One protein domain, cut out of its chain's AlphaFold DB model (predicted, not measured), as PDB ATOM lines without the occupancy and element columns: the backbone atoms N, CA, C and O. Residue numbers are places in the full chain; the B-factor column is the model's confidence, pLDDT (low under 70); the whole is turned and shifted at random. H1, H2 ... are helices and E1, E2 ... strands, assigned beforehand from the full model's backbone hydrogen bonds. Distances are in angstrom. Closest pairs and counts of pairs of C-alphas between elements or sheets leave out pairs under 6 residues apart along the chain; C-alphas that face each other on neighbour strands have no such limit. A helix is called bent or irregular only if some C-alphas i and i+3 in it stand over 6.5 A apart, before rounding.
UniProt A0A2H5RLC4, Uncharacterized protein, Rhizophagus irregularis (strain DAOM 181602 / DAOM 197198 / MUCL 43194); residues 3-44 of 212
ATOM      1  N   ALA A   3      26.232 -10.870  10.187       62.28
ATOM      2  CA  ALA A   3      26.714 -11.685   9.065       62.28
ATOM      3  C   ALA A   3      26.340 -13.180   9.131       62.28
ATOM      4  O   ALA A   3      26.517 -13.884   8.145       62.28
ATOM      5  N   PHE A   4      25.835 -13.668  10.270       75.25
ATOM      6  CA  PHE A   4      25.553 -15.096  10.471       75.25
ATOM      7  C   PHE A   4      24.082 -15.405  10.741       75.25
ATOM      8  O   PHE A   4      23.737 -16.571  10.882       75.25
ATOM      9  N   LYS A   5      23.210 -14.388  10.800       78.12
ATOM     10  CA  LYS A   5      21.808 -14.570  11.202       78.12
ATOM     11  C   LYS A   5      21.080 -15.591  10.321       78.12
ATOM     12  O   LYS A   5      20.444 -16.488  10.848       78.12
ATOM     13  N   GLU A   6      21.264 -15.499   9.006       81.19
ATOM     14  CA  GLU A   6      20.631 -16.401   8.033       81.19
ATOM     15  C   GLU A   6      21.003 -17.878   8.240       81.19
ATOM     16  O   GLU A   6      20.206 -18.753   7.929       81.19
ATOM     17  N   TYR A   7      22.185 -18.160   8.799       85.12
ATOM     18  CA  TYR A   7      22.616 -19.523   9.122       85.12
ATOM     19  C   TYR A   7      22.125 -19.985  10.494       85.12
ATOM     20  O   TYR A   7      21.974 -21.177  10.724       85.12
ATOM     21  N   LEU A   8      21.920 -19.060  11.430       87.50
ATOM     22  CA  LEU A   8      21.507 -19.392  12.793       87.50
ATOM     23  C   LEU A   8      19.998 -19.659  12.890       87.50
ATOM     24  O   LEU A   8      19.570 -20.343  13.813       87.50
ATOM     25  N   ASP A   9      19.216 -19.201  11.912       87.81
ATOM     26  CA  ASP A   9      17.792 -19.529  11.779       87.81
ATOM     27  C   ASP A   9      17.557 -20.937  11.152       87.81
ATOM     28  O   ASP A   9      16.416 -21.354  10.971       87.81
ATOM     29  N   ASP A  10      18.617 -21.697  10.831       89.50
ATOM     30  CA  ASP A  10      18.529 -23.087  10.349       89.50
ATOM     31  C   ASP A  10      18.700 -24.099  11.512       89.50
ATOM     32  O   ASP A  10      19.769 -24.149  12.134       89.50
ATOM     33  N   PRO A  11      17.704 -24.964  11.804       89.38
ATOM     34  CA  PRO A  11      17.777 -25.949  12.889       89.38
ATOM     35  C   PRO A  11      18.824 -27.057  12.670       89.38
ATOM     36  O   PRO A  11      19.171 -27.782  13.611       89.38
ATOM     37  N   GLU A  12      19.352 -27.221  11.456       92.12
ATOM     38  CA  GLU A  12      20.437 -28.165  11.172       92.12
ATOM     39  C   GLU A  12      21.829 -27.608  11.487       92.12
ATOM     40  O   GLU A  12      22.793 -28.374  11.596       92.12
ATOM     41  N   VAL A  13      21.935 -26.304  11.741       93.00
ATOM     42  CA  VAL A  13      23.190 -25.645  12.098       93.00
ATOM     43  C   VAL A  13      23.503 -25.811  13.586       93.00
ATOM     44  O   VAL A  13      22.628 -25.775  14.453       93.00
ATOM     45  N   TRP A  14      24.792 -25.991  13.882       91.44
ATOM     46  CA  TRP A  14      25.327 -26.000  15.242       91.44
ATOM     47  C   TRP A  14      25.943 -24.644  15.574       91.44
ATOM     48  O   TRP A  14      26.927 -24.229  14.959       91.44
ATOM     49  N   TYR A  15      25.395 -23.976  16.585       90.50
ATOM     50  CA  TYR A  15      25.899 -22.711  17.099       90.50
ATOM     51  C   TYR A  15      26.711 -22.950  18.374       90.50
ATOM     52  O   TYR A  15      26.158 -23.272  19.423       90.50
ATOM     53  N   ILE A  16      28.035 -22.816  18.286       90.56
ATOM     54  CA  ILE A  16      28.935 -23.004  19.430       90.56
ATOM     55  C   ILE A  16      29.368 -21.638  19.952       90.56
ATOM     56  O   ILE A  16      29.975 -20.850  19.227       90.56
ATOM     57  N   VAL A  17      29.071 -21.376  21.219       87.00
ATOM     58  CA  VAL A  17      29.395 -20.125  21.908       87.00
ATOM     59  C   VAL A  17      30.395 -20.420  23.011       87.00
ATOM     60  O   VAL A  17      30.077 -21.164  23.934       87.00
ATOM     61  N   ASP A  18      31.587 -19.838  22.930       86.75
ATOM     62  CA  ASP A  18      32.642 -20.009  23.933       86.75
ATOM     63  C   ASP A  18      32.847 -18.719  24.734       86.75
ATOM     64  O   ASP A  18      33.172 -17.672  24.173       86.75
ATOM     65  N   GLY A  19      32.617 -18.785  26.048       74.62
ATOM     66  CA  GLY A  19      32.872 -17.695  26.994       74.62
ATOM     67  C   GLY A  19      32.067 -16.413  26.753       74.62
ATOM     68  O   GLY A  19      32.466 -15.350  27.222       74.62
ATOM     69  N   GLN A  20      30.967 -16.487  26.000       76.25
ATOM     70  CA  GLN A  20      30.122 -15.349  25.636       76.25
ATOM     71  C   GLN A  20      28.646 -15.654  25.890       76.25
ATOM     72  O   GLN A  20      28.234 -16.810  25.978       76.25
ATOM     73  N   HIS A  21      27.839 -14.596  25.963       77.81
ATOM     74  CA  HIS A  21      26.392 -14.738  26.047       77.81
ATOM     75  C   HIS A  21      25.821 -15.228  24.710       77.81
ATOM     76  O   HIS A  21      26.030 -14.570  23.684       77.81
ATOM     77  N   PRO A  22      25.085 -16.352  24.691       79.94
ATOM     78  CA  PRO A  22      24.418 -16.792  23.479       79.94
ATOM     79  C   PRO A  22      23.265 -15.842  23.138       79.94
ATOM     80  O   PRO A  22      22.670 -15.204  24.005       79.94
ATOM     81  N   THR A  23      22.933 -15.774  21.852       81.69
ATOM     82  CA  THR A  23      21.706 -15.142  21.349       81.69
ATOM     83  C   THR A  23      20.758 -16.249  20.903       81.69
ATOM     84  O   THR A  23      21.227 -17.285  20.433       81.69
ATOM     85  N   GLU A  24      19.463 -16.069  21.145       82.44
ATOM     86  CA  GLU A  24      18.452 -17.091  20.871       82.44
ATOM     87  C   GLU A  24      18.191 -17.169  19.364       82.44
ATOM     88  O   GLU A  24      17.888 -16.153  18.734       82.44
ATOM     89  N   TYR A  25      18.351 -18.369  18.809       84.62
ATOM     90  CA  TYR A  25      18.160 -18.706  17.399       84.62
ATOM     91  C   TYR A  25      17.617 -20.141  17.283       84.62
ATOM     92  O   TYR A  25      17.697 -20.902  18.252       84.62
ATOM     93  N   ASP A  26      17.120 -20.529  16.105       87.19
ATOM     94  CA  ASP A  26      16.571 -21.876  15.861       87.19
ATOM     95  C   ASP A  26      17.659 -22.972  15.787       87.19
ATOM     96  O   ASP A  26      17.375 -24.158  15.980       87.19
ATOM     97  N   ALA A  27      18.918 -22.587  15.561       89.94
ATOM     98  CA  ALA A  27      20.070 -23.481  15.540       89.94
ATOM     99  C   ALA A  27      20.320 -24.219  16.872       89.94
ATOM    100  O   ALA A  27      20.135 -23.706  17.985       89.94
ATOM    101  N   LYS A  28      20.885 -25.428  16.761       89.56
ATOM    102  CA  LYS A  28      21.312 -26.259  17.898       89.56
ATOM    103  C   LYS A  28      22.468 -25.569  18.624       89.56
ATOM    104  O   LYS A  28      23.597 -25.549  18.137       89.56
ATOM    105  N   THR A  29      22.194 -25.014  19.802       88.25
ATOM    106  CA  THR A  29      23.158 -24.171  20.523       88.25
ATOM    107  C   THR A  29      23.917 -24.949  21.601       88.25
ATOM    108  O   THR A  29      23.315 -25.541  22.497       88.25
ATOM    109  N   ILE A  30      25.251 -24.911  21.548       89.69
ATOM    110  CA  ILE A  30      26.153 -25.388  22.603       89.69
ATOM    111  C   ILE A  30      26.856 -24.179  23.210       89.69
ATOM    112  O   ILE A  30      27.574 -23.457  22.520       89.69
ATOM    113  N   VAL A  31      26.705 -24.000  24.518       88.00
ATOM    114  CA  VAL A  31      27.419 -22.966  25.272       88.00
ATOM    115  C   VAL A  31      28.534 -23.619  26.075       88.00
ATOM    116  O   VAL A  31      28.285 -24.492  26.906       88.00
ATOM    117  N   VAL A  32      29.762 -23.179  25.834       89.38
ATOM    118  CA  VAL A  32      30.949 -23.545  26.597       89.38
ATOM    119  C   VAL A  32      31.308 -22.354  27.471       89.38
ATOM    120  O   VAL A  32      31.534 -21.250  26.989       89.38
ATOM    121  N   SER A  33      31.295 -22.553  28.783       83.12
ATOM    122  CA  SER A  33      31.510 -21.470  29.737       83.12
ATOM    123  C   SER A  33      32.144 -21.985  31.020       83.12
ATOM    124  O   SER A  33      32.018 -23.157  31.381       83.12
ATOM    125  N   SER A  34      32.785 -21.071  31.752       77.69
ATOM    126  CA  SER A  34      33.077 -21.275  33.166       77.69
ATOM    127  C   SER A  34      31.770 -21.538  33.945       77.69
ATOM    128  O   SER A  34      30.692 -21.118  33.506       77.69
ATOM    129  N   PRO A  35      31.836 -22.184  35.124       70.06
ATOM    130  CA  PRO A  35      30.670 -22.446  35.977       70.06
ATOM    131  C   PRO A  35      30.068 -21.180  36.610       70.06
ATOM    132  O   PRO A  35      29.237 -21.272  37.513       70.06
ATOM    133  N   GLU A  36      30.510 -20.000  36.186       69.12
ATOM    134  CA  GLU A  36      30.018 -18.733  36.683       69.12
ATOM    135  C   GLU A  36      28.629 -18.446  36.110       69.12
ATOM    136  O   GLU A  36      28.448 -18.308  34.898       69.12
ATOM    137  N   LYS A  37      27.635 -18.344  37.001       69.50
ATOM    138  CA  LYS A  37      26.229 -18.132  36.624       69.50
ATOM    139  C   LYS A  37      26.033 -16.901  35.744       69.50
ATOM    140  O   LYS A  37      25.131 -16.902  34.913       69.50
ATOM    141  N   SER A  38      26.859 -15.865  35.907       69.50
ATOM    142  CA  SER A  38      26.796 -14.640  35.108       69.50
ATOM    143  C   SER A  38      26.849 -14.929  33.606       69.50
ATOM    144  O   SER A  38      26.082 -14.311  32.876       69.50
ATOM    145  N   HIS A  39      27.638 -15.912  33.162       66.38
ATOM    146  CA  HIS A  39      27.863 -16.222  31.748       66.38
ATOM    147  C   HIS A  39      26.716 -16.980  31.070       66.38
ATOM    148  O   HIS A  39      26.530 -16.856  29.862       66.38
ATOM    149  N   TYR A  40      25.920 -17.741  31.825       70.94
ATOM    150  CA  TYR A  40      24.862 -18.582  31.254       70.94
ATOM    151  C   TYR A  40      23.470 -18.325  31.839       70.94
ATOM    152  O   TYR A  40      22.525 -18.982  31.423       70.94
ATOM    153  N   LYS A  41      23.292 -17.356  32.749       73.12
ATOM    154  CA  LYS A  41      21.996 -17.047  33.396       73.12
ATOM    155  C   LYS A  41      20.829 -16.837  32.427       73.12
ATOM    156  O   LYS A  41      19.690 -17.112  32.786       73.12
ATOM    157  N   ASP A  42      21.097 -16.304  31.236       73.00
ATOM    158  CA  ASP A  42      20.056 -16.019  30.248       73.00
ATOM    159  C   ASP A  42      19.762 -17.254  29.397       73.00
ATOM    160  O   ASP A  42      18.596 -17.575  29.197       73.00
ATOM    161  N   PHE A  43      20.798 -18.026  29.054       73.06
ATOM    162  CA  PHE A  43      20.655 -19.366  28.479       73.06
ATOM    163  C   PHE A  43      19.904 -20.315  29.419       73.06
ATOM    164  O   PHE A  43      19.116 -21.149  28.988       73.06
ATOM    165  N   ASP A  44      20.099 -20.162  30.729       71.50
ATOM    166  CA  ASP A  44      19.456 -20.987  31.747       71.50
ATOM    167  C   ASP A  44      17.923 -20.858  31.726       71.50
ATOM    168  O   ASP A  44      17.219 -21.771  32.162       71.50
TER     169      ASP A  44
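AT A GLANCE: This is residues 3 to 44 of the 212 residues of an uncharacterized protein of Rhizophagus irregularis (strain DAOM 181602 / DAOM 197198 / MUCL 43194) (UniProt A0A2H5RLC4). Two short parallel strands, E1 and E2, lie side by side in the middle, with a small helix toward each end of the long axis, H1 near the strands' starts and H2 beyond their far ends. The link of residues 19 to 27 folds back from the end of E1 to the start of E2. The printed part has 42 residues, with H1, E1, E2 and H2 in that order along it; the class is mixed, helices and strands, with under half of the residues in named elements. It is only just compact, close to loose, with a radius of gyration of the C-alphas of 10.6 A, and elongated, spanning 30 by 18 by 14 A.

IN THESE COORDINATES: H1, residues 3 to 8, begins at C-alpha 3 (26.714, -11.685, 9.065) and is irregular, C-alphas 3 and 6 being 7.8 A apart. E1, residues 14 to 18, is 12.8 A long, and E2, residues 28 to 32, is 13.3 A long. H2, residues 37 to 40, ends at C-alpha 40 (24.862, -18.582, 31.254).

HOW THE PARTS SIT: E1 and E2 are parallel neighbours, 17 degrees between their directions. N 15 and O 28, 2.8 A apart, and N 30 and O 15, also 2.8 A, are within hydrogen-bond range. The closest C-alphas of H1 and E1 are those of Leu 8 and Tyr 15, 7.0 A apart. Those of E2 and H2 are Val 31 and Tyr 40, 7.8 A apart. H1 and H2 are apart. In H1, 1 of 2 O i to N i+4 pairs is within hydrogen-bond range; H2 is too short for such a pair.

THE WHOLE: The two C-alphas farthest apart are those of Glu 6 and Pro 35, 30.3 A. The printed part has no cut and no long link. Its mean pLDDT is 81.3; residue 3 and residues 36 to 39 are under 70.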